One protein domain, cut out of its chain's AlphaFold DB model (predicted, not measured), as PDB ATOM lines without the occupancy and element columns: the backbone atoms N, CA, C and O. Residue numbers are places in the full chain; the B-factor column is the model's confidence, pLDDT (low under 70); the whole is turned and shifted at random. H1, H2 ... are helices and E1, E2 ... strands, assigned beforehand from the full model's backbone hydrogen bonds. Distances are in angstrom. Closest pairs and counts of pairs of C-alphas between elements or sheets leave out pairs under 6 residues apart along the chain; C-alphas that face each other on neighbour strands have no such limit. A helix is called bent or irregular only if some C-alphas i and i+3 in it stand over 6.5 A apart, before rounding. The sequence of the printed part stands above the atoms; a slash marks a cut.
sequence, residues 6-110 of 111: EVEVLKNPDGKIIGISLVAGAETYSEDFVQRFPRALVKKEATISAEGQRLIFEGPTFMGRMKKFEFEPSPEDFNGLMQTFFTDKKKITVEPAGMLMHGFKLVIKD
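AT A GLANCE: This is residues 6 to 110 of the 111 residues of an uncharacterized protein of Candidatus Moranbacteria bacterium GW2011_GWC2_40_12 (UniProt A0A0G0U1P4). A strongly twisted sheet of four strands, E1 E2 E7 E6, forms one side of the domain, and a small sheet of three strands, E3 E4 E5, the other; helices H1 and H2, apart from each other, lie between the two sheets near opposite ends. The 105 printed residues hold, along the chain, E1 E2 H1 E3 E4 E5 H2 E6 E7, and both sheets are antiparallel. The class is mixed, helices and strands. The whole is compact and rounded, with a radius of gyration of the C-alphas of 13.0 A and spans of 35 by 30 by 25 A.

HOW THE PARTS SIT: Start at E1, residues 6 to 11, an edge strand, which forms a hairpin with E2, residues 17 to 24; N 8 and O 21 are 2.9 A apart, within hydrogen-bond range. On the other side of E2 is E7, residues 103 to 109, with N 106 and O 20 at 2.8 A. E7 forms a hairpin with the edge strand E6, residues 91 to 96, where N 105 and O 95 are 2.7 A apart. The sheet is only just strongly twisted, its C-alphas up to 4.4 A off their best plane. H1, residues 31 to 42, is on this sheet, 9.1 A over it, along the strands at 5 degrees to E7 on the local plane; their closest C-alphas are those of Val 34 and Gly 103, 5.1 A. H2, residues 75 to 85, is on the same face, 9.3 A over it, across the strands at 74 degrees to E2 on the local plane, and the C-alphas of Ile 17 and Gly 80 are closest, 5.7 A. These helices and the sheet make two layers, helices on one face of a sheet. Next find the meander, each strand the antiparallel neighbour of the one before: E3, residues 47 to 51, E4, residues 54 to 58, and E5, residues 68 to 71. N 49 and O 56 are 2.9 A apart, N 55 and O 71 2.8 A. H2 is also on this sheet, 10.0 A over it. In H2 every O i to N i+4 pair is within hydrogen-bond range, in H1 5 of 8.

IN THESE COORDINATES: Find C-alpha 6 at (48.022, 7.637, 38.127), where E1 begins; E1 spans 16.0 A and E2 21.1 A. H1 spans 16.2 A and is only just irregular, with C-alphas 34 and 37 6.7 A apart. E3, E4 and E5 span 12.5, 12.4 and 10.2 A. H2 begins at C-alpha 75, (33.019, 13.830, 44.997), and spans 15.1 A. E6 spans 16.3 A; E7 spans 19.1 A and ends at C-alpha 109, (31.434, 8.282, 22.965).

THE WHOLE: The two C-alphas farthest apart are those of Asp 14 and Arg 65, 39.8 A. The printed part has no cut, and no link is long. Mean pLDDT of the printed part is 81.8; look for values under 70 at residues 60 to 66, 88 to 90, 99 and 110.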
ATOM      1  N   GLU A   6      48.571   6.295  38.240       86.44
ATOM      2  CA  GLU A   6      48.022   7.637  38.127       86.44
ATOM      3  C   GLU A   6      46.692   7.553  37.381       86.44
ATOM      4  O   GLU A   6      46.614   7.029  36.265       86.44
ATOM      5  N   VAL A   7      45.626   8.046  38.009       86.94
ATOM      6  CA  VAL A   7      44.293   8.087  37.408       86.94
ATOM      7  C   VAL A   7      43.895   9.536  37.193       86.94
ATOM      8  O   VAL A   7      43.819  10.316  38.140       86.94
ATOM      9  N   GLU A   8      43.609   9.884  35.945       89.94
ATOM     10  CA  GLU A   8      43.161  11.215  35.552       89.94
ATOM     11  C   GLU A   8      41.736  11.147  35.005       89.94
ATOM     12  O   GLU A   8      41.407  10.304  34.168       89.94
ATOM     13  N   VAL A   9      40.875  12.049  35.463       90.12
ATOM     14  CA  VAL A   9      39.499  12.158  34.975       90.12
ATOM     15  C   VAL A   9      39.477  13.058  33.747       90.12
ATOM     16  O   VAL A   9      39.842  14.230  33.808       90.12
ATOM     17  N   LEU A  10      39.026  12.512  32.621       90.31
ATOM     18  CA  LEU A  10      39.010  13.218  31.346       90.31
ATOM     19  C   LEU A  10      37.741  14.056  31.232       90.31
ATOM     20  O   LEU A  10      36.630  13.533  31.355       90.31
ATOM     21  N   LYS A  11      37.910  15.345  30.939       90.44
ATOM     22  CA  LYS A  11      36.816  16.299  30.723       90.44
ATOM     23  C   LYS A  11      36.859  16.840  29.296       90.44
ATOM     24  O   LYS A  11      37.933  17.024  28.726       90.44
ATOM     25  N   ASN A  12      35.693  17.073  28.704       88.25
ATOM     26  CA  ASN A  12      35.576  17.773  27.431       88.25
ATOM     27  C   ASN A  12      35.762  19.299  27.628       88.25
ATOM     28  O   ASN A  12      35.829  19.764  28.770       88.25
ATOM     29  N   PRO A  13      35.812  20.098  26.545       87.69
ATOM     30  CA  PRO A  13      35.926  21.557  26.641       87.69
ATOM     31  C   PRO A  13      34.799  22.241  27.436       87.69
ATOM     32  O   PRO A  13      35.025  23.304  28.004       87.69
ATOM     33  N   ASP A  14      33.615  21.629  27.523       86.75
ATOM     34  CA  ASP A  14      32.481  22.115  28.325       86.75
ATOM     35  C   ASP A  14      32.577  21.730  29.815       86.75
ATOM     36  O   ASP A  14      31.640  21.956  30.581       86.75
ATOM     37  N   GLY A  15      33.671  21.085  30.234       84.44
ATOM     38  CA  GLY A  15      33.878  20.609  31.602       84.44
ATOM     39  C   GLY A  15      33.124  19.322  31.955       84.44
ATOM     40  O   GLY A  15      33.184  18.879  33.102       84.44
ATOM     41  N   LYS A  16      32.438  18.685  30.998       85.81
ATOM     42  CA  LYS A  16      31.753  17.403  31.208       85.81
ATOM     43  C   LYS A  16      32.750  16.260  31.221       85.81
ATOM     44  O   LYS A  16      33.619  16.180  30.358       85.81
ATOM     45  N   ILE A  17      32.576  15.338  32.159       88.94
ATOM     46  CA  ILE A  17      33.387  14.126  32.226       88.94
ATOM     47  C   ILE A  17      33.050  13.232  31.032       88.94
ATOM     48  O   ILE A  17      31.886  12.951  30.756       88.94
ATOM     49  N   ILE A  18      34.086  12.811  30.318       88.19
ATOM     50  CA  ILE A  18      33.992  11.947  29.136       88.19
ATOM     51  C   ILE A  18      34.762  10.645  29.307       88.19
ATOM     52  O   ILE A  18      34.705   9.787  28.433       88.19
ATOM     53  N   GLY A  19      35.503  10.479  30.400       89.12
ATOM     54  CA  GLY A  19      36.292   9.278  30.586       89.12
ATOM     55  C   GLY A  19      37.270   9.340  31.742       89.12
ATOM     56  O   GLY A  19      37.258  10.271  32.546       89.12
ATOM     57  N   ILE A  20      38.147   8.344  31.775       90.81
ATOM     58  CA  ILE A  20      39.289   8.264  32.686       90.81
ATOM     59  C   ILE A  20      40.521   7.771  31.939       90.81
ATOM     60  O   ILE A  20      40.421   6.939  31.039       90.81
ATOM     61  N   SER A  21      41.683   8.274  32.321       90.06
ATOM     62  CA  SER A  21      42.991   7.802  31.887       90.06
ATOM     63  C   SER A  21      43.649   7.092  33.056       90.06
ATOM     64  O   SER A  21      43.706   7.647  34.148       90.06
ATOM     65  N   LEU A  22      44.134   5.873  32.835       89.75
ATOM     66  CA  LEU A  22      44.928   5.134  33.806       89.75
ATOM     67  C   LEU A  22      46.344   5.000  33.250       89.75
ATOM     68  O   LEU A  22      46.549   4.372  32.207       89.75
ATOM     69  N   VAL A  23      47.313   5.596  33.939       88.19
ATOM     70  CA  VAL A  23      48.730   5.596  33.573       88.19
ATOM     71  C   VAL A  23      49.500   4.791  34.611       88.19
ATOM     72  O   VAL A  23      49.392   5.025  35.812       88.19
ATOM     73  N   ALA A  24      50.256   3.801  34.148       84.56
ATOM     74  CA  ALA A  24      51.131   3.024  35.004       84.56
ATOM     75  C   ALA A  24      52.397   3.818  35.335       84.56
ATOM     76  O   ALA A  24      53.101   4.271  34.431       84.56
ATOM     77  N   GLY A  25      52.716   3.904  36.626       81.00
ATOM     78  CA  GLY A  25      54.040   4.280  37.109       81.00
ATOM     79  C   GLY A  25      55.070   3.169  36.883       81.00
ATOM     80  O   GLY A  25      54.765   2.100  36.345       81.00
ATOM     81  N   ALA A  26      56.308   3.404  37.321       76.00
ATOM     82  CA  ALA A  26      57.437   2.508  37.057       76.00
ATOM     83  C   ALA A  26      57.221   1.079  37.594       76.00
ATOM     84  O   ALA A  26      57.572   0.112  36.918       76.00
ATOM     85  N   GLU A  27      56.599   0.936  38.768       71.81
ATOM     86  CA  GLU A  27      56.334  -0.372  39.393       71.81
ATOM     87  C   GLU A  27      55.098  -1.093  38.819       71.81
ATOM     88  O   GLU A  27      54.928  -2.300  38.999       71.81
ATOM     89  N   THR A  28      54.250  -0.360  38.095       72.25
ATOM     90  CA  THR A  28      52.978  -0.836  37.527       72.25
ATOM     91  C   THR A  28      53.080  -1.029  36.007       72.25
ATOM     92  O   THR A  28      52.159  -1.510  35.343       72.25
ATOM     93  N   TYR A  29      54.201  -0.662  35.392       76.62
ATOM     94  CA  TYR A  29      54.367  -0.832  33.958       76.62
ATOM     95  C   TYR A  29      54.504  -2.319  33.596       76.62
ATOM     96  O   TYR A  29      55.563  -2.927  33.749       76.62
ATOM     97  N   SER A  30      53.420  -2.919  33.099       75.50
ATOM     98  CA  SER A  30      53.400  -4.312  32.645       75.50
ATOM     99  C   SER A  30      52.521  -4.513  31.410       75.50
ATOM    100  O   SER A  30      51.565  -3.771  31.174       75.50
ATOM    101  N   GLU A  31      52.814  -5.559  30.627       79.19
ATOM    102  CA  GLU A  31      51.956  -5.983  29.509       79.19
ATOM    103  C   GLU A  31      50.529  -6.302  29.991       79.19
ATOM    104  O   GLU A  31      49.546  -5.976  29.316       79.19
ATOM    105  N   ASP A  32      50.406  -6.898  31.182       79.25
ATOM    106  CA  ASP A  32      49.117  -7.234  31.780       79.25
ATOM    107  C   ASP A  32      48.245  -5.993  32.010       79.25
ATOM    108  O   ASP A  32      47.061  -6.011  31.667       79.25
ATOM    109  N   PHE A  33      48.826  -4.892  32.488       81.81
ATOM    110  CA  PHE A  33      48.093  -3.644  32.694       81.81
ATOM    111  C   PHE A  33      47.866  -2.865  31.393       81.81
ATOM    112  O   PHE A  33      46.738  -2.481  31.096       81.81
ATOM    113  N   VAL A  34      48.914  -2.657  30.589       81.94
ATOM    114  CA  VAL A  34      48.847  -1.750  29.429       81.94
ATOM    115  C   VAL A  34      48.106  -2.372  28.241       81.94
ATOM    116  O   VAL A  34      47.488  -1.651  27.463       81.94
ATOM    117  N   GLN A  35      48.134  -3.700  28.083       81.44
ATOM    118  CA  GLN A  35      47.521  -4.367  26.927       81.44
ATOM    119  C   GLN A  35      46.398  -5.333  27.292       81.44
ATOM    120  O   GLN A  35      45.374  -5.370  26.603       81.44
ATOM    121  N   ARG A  36      46.576  -6.166  28.322       84.50
ATOM    122  CA  ARG A  36      45.626  -7.259  28.580       84.50
ATOM    123  C   ARG A  36      44.395  -6.793  29.340       84.50
ATOM    124  O   ARG A  36      43.295  -7.152  28.942       84.50
ATOM    125  N   PHE A  37      44.556  -5.953  30.355       84.94
ATOM    126  CA  PHE A  37      43.435  -5.390  31.100       84.94
ATOM    127  C   PHE A  37      42.450  -4.573  30.248       84.94
ATOM    128  O   PHE A  37      41.257  -4.882  30.290       84.94
ATOM    129  N   PRO A  38      42.882  -3.628  29.390       84.88
ATOM    130  CA  PRO A  38      41.953  -2.937  28.496       84.88
ATOM    131  C   PRO A  38      41.212  -3.900  27.554       84.88
ATOM    132  O   PRO A  38      40.021  -3.727  27.298       84.88
ATOM    133  N   ARG A  39      41.868  -4.971  27.083       85.44
ATOM    134  CA  ARG A  39      41.207  -6.027  26.294       85.44
ATOM    135  C   ARG A  39      40.209  -6.840  27.121       85.44
ATOM    136  O   ARG A  39      39.145  -7.171  26.602       85.44
ATOM    137  N   ALA A  40      40.532  -7.146  28.375       85.56
ATOM    138  CA  ALA A  40      39.645  -7.850  29.293       85.56
ATOM    139  C   ALA A  40      38.374  -7.032  29.577       85.56
ATOM    140  O   ALA A  40      37.289  -7.606  29.622       85.56
ATOM    141  N   LEU A  41      38.473  -5.699  29.670       84.19
ATOM    142  CA  LEU A  41      37.308  -4.811  29.793       84.19
ATOM    143  C   LEU A  41      36.390  -4.907  28.565       84.19
ATOM    144  O   LEU A  41      35.186  -5.108  28.704       84.19
ATOM    145  N   VAL A  42      36.954  -4.849  27.351       83.38
ATOM    146  CA  VAL A  42      36.180  -4.981  26.097       83.38
ATOM    147  C   VAL A  42      35.507  -6.353  25.989       83.38
ATOM    148  O   VAL A  42      34.372  -6.460  25.524       83.38
ATOM    149  N   LYS A  43      36.187  -7.410  26.443       84.00
ATOM    150  CA  LYS A  43      35.666  -8.783  26.454       84.00
ATOM    151  C   LYS A  43      34.719  -9.088  27.618       84.00
ATOM    152  O   LYS A  43      34.199 -10.198  27.672       84.00
ATOM    153  N   LYS A  44      34.474  -8.128  28.521       82.56
ATOM    154  CA  LYS A  44      33.692  -8.308  29.760       82.56
ATOM    155  C   LYS A  44      34.277  -9.359  30.718       82.56
ATOM    156  O   LYS A  44      33.558  -9.948  31.517       82.56
ATOM    157  N   GLU A  45      35.582  -9.596  30.629       85.81
ATOM    158  CA  GLU A  45      36.355 -10.437  31.553       85.81
ATOM    159  C   GLU A  45      36.885  -9.620  32.741       85.81
ATOM    160  O   GLU A  45      37.212 -10.179  33.784       85.81
ATOM    161  N   ALA A  46      36.974  -8.300  32.575       85.50
ATOM    162  CA  ALA A  46      37.217  -7.330  33.629       85.50
ATOM    163  C   ALA A  46      36.006  -6.407  33.785       85.50
ATOM    164  O   ALA A  46      35.266  -6.163  32.827       85.50
ATOM    165  N   THR A  47      35.834  -5.861  34.983       86.38
ATOM    166  CA  THR A  47      34.710  -5.006  35.355       86.38
ATOM    167  C   THR A  47      35.183  -3.738  36.044       86.38
ATOM    168  O   THR A  47      36.202  -3.724  36.735       86.38
ATOM    169  N   ILE A  48      34.395  -2.682  35.879       87.00
ATOM    170  CA  ILE A  48      34.517  -1.442  36.638       87.00
ATOM    171  C   ILE A  48      33.225  -1.321  37.430       87.00
ATOM    172  O   ILE A  48      32.148  -1.236  36.841       87.00
ATOM    173  N   SER A  49      33.321  -1.373  38.750       87.50
ATOM    174  CA  SER A  49      32.190  -1.205  39.657       87.50
ATOM    175  C   SER A  49      32.397   0.025  40.531       87.50
ATOM    176  O   SER A  49      33.502   0.554  40.641       87.50
ATOM    177  N   ALA A  50      31.312   0.510  41.119       87.38
ATOM    178  CA  ALA A  50      31.347   1.601  42.075       87.38
ATOM    179  C   ALA A  50      30.910   1.076  43.446       87.38
ATOM    180  O   ALA A  50      29.854   0.452  43.560       87.38
ATOM    181  N   GLU A  51      31.713   1.326  44.477       87.81
ATOM    182  CA  GLU A  51      31.408   0.970  45.863       87.81
ATOM    183  C   GLU A  51      31.685   2.180  46.758       87.81
ATOM    184  O   GLU A  51      32.811   2.673  46.843       87.81
ATOM    185  N   GLY A  52      30.642   2.715  47.396       87.75
ATOM    186  CA  GLY A  52      30.748   3.983  48.119       87.75
ATOM    187  C   GLY A  52      31.159   5.132  47.190       87.75
ATOM    188  O   GLY A  52      30.466   5.405  46.215       87.75
ATOM    189  N   GLN A  53      32.280   5.794  47.496       88.38
ATOM    190  CA  GLN A  53      32.898   6.853  46.678       88.38
ATOM    191  C   GLN A  53      34.133   6.342  45.908       88.38
ATOM    192  O   GLN A  53      35.039   7.099  45.572       88.38
ATOM    193  N   ARG A  54      34.202   5.034  45.643       89.88
ATOM    194  CA  ARG A  54      35.348   4.412  44.974       89.88
ATOM    195  C   ARG A  54      34.937   3.741  43.687       89.88
ATOM    196  O   ARG A  54      33.880   3.115  43.607       89.88
ATOM    197  N   LEU A  55      35.816   3.833  42.700       88.62
ATOM    198  CA  LEU A  55      35.791   2.985  41.523       88.62
ATOM    199  C   LEU A  55      36.695   1.783  41.761       88.62
ATOM    200  O   LEU A  55      37.865   1.923  42.117       88.62
ATOM    201  N   ILE A  56      36.133   0.603  41.552       89.31
ATOM    202  CA  ILE A  56      36.802  -0.678  41.678       89.31
ATOM    203  C   ILE A  56      37.026  -1.227  40.274       89.31
ATOM    204  O   ILE A  56      36.080  -1.537  39.554       89.31
ATOM    205  N   PHE A  57      38.291  -1.379  39.904       87.50
ATOM    206  CA  PHE A  57      38.719  -2.044  38.681       87.50
ATOM    207  C   PHE A  57      39.099  -3.469  39.042       87.50
ATOM    208  O   PHE A  57      40.080  -3.667  39.753       87.50
ATOM    209  N   GLU A  58      38.339  -4.453  38.573       86.44
ATOM    210  CA  GLU A  58      38.575  -5.865  38.877       86.44
ATOM    211  C   GLU A  58      38.733  -6.678  37.591       86.44
ATOM    212  O   GLU A  58      38.017  -6.466  36.614       86.44
ATOM    213  N   GLY A  59      39.679  -7.617  37.556       82.19
ATOM    214  CA  GLY A  59      39.823  -8.511  36.413       82.19
ATOM    215  C   GLY A  59      41.010  -9.469  36.495       82.19
ATOM    216  O   GLY A  59      41.951  -9.262  37.264       82.19
ATOM    217  N   PRO A  60      41.014 -10.527  35.663       66.56
ATOM    218  CA  PRO A  60      42.008 -11.599  35.707       66.56
ATOM    219  C   PRO A  60      43.431 -11.130  35.391       66.56
ATOM    220  O   PRO A  60      44.387 -11.801  35.772       66.56
ATOM    221  N   THR A  61      43.564  -9.995  34.710       65.81
ATOM    222  CA  THR A  61      44.828  -9.425  34.237       65.81
ATOM    223  C   THR A  61      45.214  -8.159  34.999       65.81
ATOM    224  O   THR A  61      46.206  -7.521  34.659       65.81
ATOM    225  N   PHE A  62      44.447  -7.764  36.023       66.00
ATOM    226  CA  PHE A  62      44.828  -6.633  36.859       66.00
ATOM    227  C   PHE A  62      45.942  -7.072  37.823       66.00
ATOM    228  O   PHE A  62      45.692  -7.656  38.874       66.00
ATOM    229  N   MET A  63      47.190  -6.841  37.411       61.62
ATOM    230  CA  MET A  63      48.411  -6.882  38.232       61.62
ATOM    231  C   MET A  63      48.520  -8.056  39.231       61.62
ATOM    232  O   MET A  63      48.536  -7.883  40.452       61.62
ATOM    233  N   GLY A  64      48.648  -9.280  38.715       60.25
ATOM    234  CA  GLY A  64      49.039 -10.443  39.520       60.25
ATOM    235  C   GLY A  64      47.955 -10.960  40.479       60.25
ATOM    236  O   GLY A  64      46.836 -11.250  40.066       60.25
ATOM    237  N   ARG A  65      48.302 -11.177  41.760       52.81
ATOM    238  CA  ARG A  65      47.418 -11.842  42.749       52.81
ATOM    239  C   ARG A  65      46.266 -10.969  43.249       52.81
ATOM    240  O   ARG A  65      45.275 -11.528  43.705       52.81
ATOM    241  N   MET A  66      46.407  -9.643  43.202       59.09
ATOM    242  CA  MET A  66      45.420  -8.735  43.789       59.09
ATOM    243  C   MET A  66      44.184  -8.557  42.909       59.09
ATOM    244  O   MET A  66      43.120  -8.335  43.472       59.09
ATOM    245  N   LYS A  67      44.293  -8.710  41.576       72.88
ATOM    246  CA  LYS A  67      43.180  -8.670  40.598       72.88
ATOM    247  C   LYS A  67      42.227  -7.472  40.716       72.88
ATOM    248  O   LYS A  67      41.211  -7.456  40.029       72.88
ATOM    249  N   LYS A  68      42.561  -6.479  41.541       81.75
ATOM    250  CA  LYS A  68      41.707  -5.370  41.946       81.75
ATOM    251  C   LYS A  68      42.548  -4.117  42.176       81.75
ATOM    252  O   LYS A  68      43.632  -4.195  42.755       81.75
ATOM    253  N   PHE A  69      42.015  -2.974  41.767       84.81
ATOM    254  CA  PHE A  69      42.513  -1.642  42.092       84.81
ATOM    255  C   PHE A  69      41.359  -0.725  42.454       84.81
ATOM    256  O   PHE A  69      40.288  -0.789  41.851       84.81
ATOM    257  N   GLU A  70      41.591   0.106  43.460       87.50
ATOM    258  CA  GLU A  70      40.610   1.044  43.985       87.50
ATOM    259  C   GLU A  70      41.096   2.461  43.719       87.50
ATOM    260  O   GLU A  70      42.231   2.809  44.041       87.50
ATOM    261  N   PHE A  71      40.217   3.274  43.149       88.25
ATOM    262  CA  PHE A  71      40.447   4.688  42.912       88.25
ATOM    263  C   PHE A  71      39.352   5.498  43.600       88.25
ATOM    264  O   PHE A  71      38.167   5.227  43.405       88.25
ATOM    265  N   GLU A  72      39.747   6.490  44.394       90.81
ATOM    266  CA  GLU A  72      38.846   7.389  45.119       90.81
ATOM    267  C   GLU A  72      38.920   8.791  44.481       90.81
ATOM    268  O   GLU A  72      39.771   9.598  44.860       90.81
ATOM    269  N   PRO A  73      38.106   9.074  43.445       88.12
ATOM    270  CA  PRO A  73      38.037  10.405  42.850       88.12
ATOM    271  C   PRO A  73      37.396  11.419  43.803       88.12
ATOM    272  O   PRO A  73      36.719  11.064  44.769       88.12
ATOM    273  N   SER A  74      37.541  12.707  43.477       90.44
ATOM    274  CA  SER A  74      36.806  13.767  44.170       90.44
ATOM    275  C   SER A  74      35.284  13.532  44.080       90.44
ATOM    276  O   SER A  74      34.817  12.939  43.104       90.44
ATOM    277  N   PRO A  75      34.473  14.011  45.041       90.06
ATOM    278  CA  PRO A  75      33.019  13.830  44.997       90.06
ATOM    279  C   PRO A  75      32.367  14.356  43.711       90.06
ATOM    280  O   PRO A  75      31.427  13.751  43.196       90.06
ATOM    281  N   GLU A  76      32.867  15.474  43.183       89.31
ATOM    282  CA  GLU A  76      32.383  16.069  41.935       89.31
ATOM    283  C   GLU A  76      32.701  15.173  40.737       89.31
ATOM    284  O   GLU A  76      31.821  14.885  39.919       89.31
ATOM    285  N   ASP A  77      33.933  14.665  40.671       89.94
ATOM    286  CA  ASP A  77      34.346  13.778  39.594       89.94
ATOM    287  C   ASP A  77      33.646  12.420  39.680       89.94
ATOM    288  O   ASP A  77      33.197  11.899  38.665       89.94
ATOM    289  N   PHE A  78      33.477  11.867  40.885       88.94
ATOM    290  CA  PHE A  78      32.747  10.622  41.107       88.94
ATOM    291  C   PHE A  78      31.320  10.714  40.570       88.94
ATOM    292  O   PHE A  78      30.885   9.850  39.813       88.94
ATOM    293  N   ASN A  79      30.603  11.792  40.899       88.00
ATOM    294  CA  ASN A  79      29.239  12.000  40.417       88.00
ATOM    295  C   ASN A  79      29.178  12.077  38.888       88.00
ATOM    296  O   ASN A  79      28.310  11.450  38.274       88.00
ATOM    297  N   GLY A  80      30.107  12.799  38.256       87.19
ATOM    298  CA  GLY A  80      30.159  12.854  36.798       87.19
ATOM    299  C   GLY A  80      30.547  11.506  36.175       87.19
ATOM    300  O   GLY A  80      29.953  11.104  35.175       87.19
ATOM    301  N   LEU A  81      31.463  10.751  36.785       87.75
ATOM    302  CA  LEU A  81      31.831   9.403  36.344       87.75
ATOM    303  C   LEU A  81      30.646   8.446  36.450       87.75
ATOM    304  O   LEU A  81      30.385   7.724  35.495       87.75
ATOM    305  N   MET A  82      29.878   8.495  37.538       86.50
ATOM    306  CA  MET A  82      28.657   7.703  37.706       86.50
ATOM    307  C   MET A  82      27.633   7.995  36.608       86.50
ATOM    308  O   MET A  82      27.104   7.073  35.990       86.50
ATOM    309  N   GLN A  83      27.400   9.272  36.301       83.06
ATOM    310  CA  GLN A  83      26.484   9.665  35.225       83.06
ATOM    311  C   GLN A  83      26.987   9.264  33.834       83.06
ATOM    312  O   GLN A  83      26.181   9.049  32.928       83.06
ATOM    313  N   THR A  84      28.303   9.150  33.648       80.75
ATOM    314  CA  THR A  84      28.888   8.867  32.334       80.75
ATOM    315  C   THR A  84      29.076   7.363  32.114       80.75
ATOM    316  O   THR A  84      28.567   6.837  31.131       80.75
ATOM    317  N   PHE A  85      29.756   6.658  33.027       78.19
ATOM    318  CA  PHE A  85      30.117   5.236  32.918       78.19
ATOM    319  C   PHE A  85      28.980   4.265  33.229       78.19
ATOM    320  O   PHE A  85      28.959   3.169  32.675       78.19
ATOM    321  N   PHE A  86      28.051   4.642  34.108       76.38
ATOM    322  CA  PHE A  86      27.013   3.737  34.610       76.38
ATOM    323  C   PHE A  86      25.617   4.085  34.077       76.38
ATOM    324  O   PHE A  86      24.608   3.679  34.649       76.38
ATOM    325  N   THR A  87      25.541   4.827  32.967       72.56
ATOM    326  CA  THR A  87      24.290   5.026  32.228       72.56
ATOM    327  C   THR A  87      24.161   4.022  31.082       72.56
ATOM    328  O   THR A  87      25.069   3.845  30.274       72.56
ATOM    329  N   ASP A  88      22.984   3.398  30.980       59.91
ATOM    330  CA  ASP A  88      22.664   2.233  30.127       59.91
ATOM    331  C   ASP A  88      22.879   2.430  28.608       59.91
ATOM    332  O   ASP A  88      22.766   1.498  27.819       59.91
ATOM    333  N   LYS A  89      23.169   3.659  28.166       57.31
ATOM    334  CA  LYS A  89      23.154   4.047  26.748       57.31
ATOM    335  C   LYS A  89      24.528   4.280  26.129       57.31
ATOM    336  O   LYS A  89      24.593   4.556  24.935       57.31
ATOM    337  N   LYS A  90      25.613   4.219  26.902       64.94
ATOM    338  CA  LYS A  90      26.912   4.712  26.433       64.94
ATOM    339  C   LYS A  90      27.922   3.590  26.190       64.94
ATOM    340  O   LYS A  90      28.151   2.741  27.048       64.94
ATOM    341  N   LYS A  91      28.557   3.593  25.012       70.12
ATOM    342  CA  LYS A  91      29.662   2.674  24.695       70.12
ATOM    343  C   LYS A  91      30.965   3.209  25.281       70.12
ATOM    344  O   LYS A  91      31.425   4.294  24.920       70.12
ATOM    345  N   ILE A  92      31.591   2.411  26.143       76.81
ATOM    346  CA  ILE A  92      32.953   2.657  26.617       76.81
ATOM    347  C   ILE A  92      33.918   2.196  25.523       76.81
ATOM    348  O   ILE A  92      33.951   1.023  25.152       76.81
ATOM    349  N   THR A  93      34.701   3.132  25.000       83.56
ATOM    350  CA  THR A  93      35.800   2.872  24.070       83.56
ATOM    351  C   THR A  93      37.103   2.845  24.848       83.56
ATOM    352  O   THR A  93      37.326   3.677  25.726       83.56
ATOM    353  N   VAL A  94      37.979   1.905  24.507       85.69
ATOM    354  CA  VAL A  94      39.321   1.847  25.081       85.69
ATOM    355  C   VAL A  94      40.329   2.393  24.080       85.69
ATOM    356  O   VAL A  94      40.405   1.912  22.950       85.69
ATOM    357  N   GLU A  95      41.093   3.395  24.494       88.19
ATOM    358  CA  GLU A  95      42.099   4.081  23.681       88.19
ATOM    359  C   GLU A  95      43.468   4.029  24.387       88.19
ATOM    360  O   GLU A  95      43.528   3.892  25.607       88.19
ATOM    361  N   PRO A  96      44.599   4.114  23.672       83.62
ATOM    362  CA  PRO A  96      45.908   4.257  24.313       83.62
ATOM    363  C   PRO A  96      46.041   5.617  25.025       83.62
ATOM    364  O   PRO A  96      45.539   6.629  24.533       83.62
ATOM    365  N   ALA A  97      46.743   5.672  26.166       76.75
ATOM    366  CA  ALA A  97      46.914   6.919  26.929       76.75
ATOM    367  C   ALA A  97      47.660   8.015  26.142       76.75
ATOM    368  O   ALA A  97      47.284   9.188  26.189       76.75
ATOM    369  N   GLY A  98      48.662   7.630  25.351       72.38
ATOM    370  CA  GLY A  98      49.411   8.502  24.446       72.38
ATOM    371  C   GLY A  98      50.680   7.806  23.950       72.38
ATOM    372  O   GLY A  98      51.002   6.717  24.413       72.38
ATOM    373  N   MET A  99      51.427   8.424  23.026       65.81
ATOM    374  CA  MET A  99      52.688   7.848  22.515       65.81
ATOM    375  C   MET A  99      53.781   7.705  23.588       65.81
ATOM    376  O   MET A  99      54.638   6.839  23.458       65.81
ATOM    377  N   LEU A 100      53.758   8.552  24.623       71.25
ATOM    378  CA  LEU A 100      54.790   8.624  25.669       71.25
ATOM    379  C   LEU A 100      54.298   8.168  27.052       71.25
ATOM    380  O   LEU A 100      55.063   8.205  28.008       71.25
ATOM    381  N   MET A 101      53.029   7.770  27.174       79.12
ATOM    382  CA  MET A 101      52.424   7.364  28.444       79.12
ATOM    383  C   MET A 101      52.069   5.885  28.397       79.12
ATOM    384  O   MET A 101      51.369   5.428  27.491       79.12
ATOM    385  N   HIS A 102      52.525   5.137  29.396       82.75
ATOM    386  CA  HIS A 102      52.257   3.713  29.498       82.75
ATOM    387  C   HIS A 102      50.923   3.472  30.201       82.75
ATOM    388  O   HIS A 102      50.849   3.362  31.419       82.75
ATOM    389  N   GLY A 103      49.844   3.406  29.429       86.69
ATOM    390  CA  GLY A 103      48.510   3.262  29.990       86.69
ATOM    391  C   GLY A 103      47.418   3.235  28.936       86.69
ATOM    392  O   GLY A 103      47.679   3.136  27.734       86.69
ATOM    393  N   PHE A 104      46.180   3.359  29.393       89.31
ATOM    394  CA  PHE A 104      45.005   3.378  28.535       89.31
ATOM    395  C   PHE A 104      43.969   4.378  29.047       89.31
ATOM    396  O   PHE A 104      43.944   4.756  30.215       89.31
ATOM    397  N   LYS A 105      43.102   4.800  28.139       91.31
ATOM    398  CA  LYS A 105      41.969   5.679  28.375       91.31
ATOM    399  C   LYS A 105      40.690   4.903  28.156       91.31
ATOM    400  O   LYS A 105      40.560   4.149  27.195       91.31
ATOM    401  N   LEU A 106      39.736   5.125  29.040       89.06
ATOM    402  CA  LEU A 106      38.364   4.686  28.897       89.06
ATOM    403  C   LEU A 106      37.557   5.926  28.558       89.06
ATOM    404  O   LEU A 106      37.332   6.771  29.419       89.06
ATOM    405  N   VAL A 107      37.193   6.055  27.287       87.69
ATOM    406  CA  VAL A 107      36.499   7.223  26.750       87.69
ATOM    407  C   VAL A 107      35.096   6.824  26.365       87.69
ATOM    408  O   VAL A 107      34.861   5.789  25.743       87.69
ATOM    409  N   ILE A 108      34.152   7.673  26.715       80.31
ATOM    410  CA  ILE A 108      32.752   7.468  26.441       80.31
ATOM    411  C   ILE A 108      32.390   8.307  25.229       80.31
ATOM    412  O   ILE A 108      32.568   9.525  25.224       80.31
ATOM    413  N   LYS A 109      31.910   7.635  24.184       70.44
ATOM    414  CA  LYS A 109      31.434   8.282  22.965       70.44
ATOM    415  C   LYS A 109      29.911   8.222  22.968       70.44
ATOM    416  O   LYS A 109      29.340   7.140  23.107       70.44
ATOM    417  N   ASP A 110      29.283   9.392  22.882       58.16
ATOM    418  CA  ASP A 110      27.873   9.497  22.514       58.16
ATOM    419  C   ASP A 110      27.765   9.077  21.037       58.16
ATOM    420  O   ASP A 110      28.546   9.541  20.204       58.16
TER     421      ASP A 110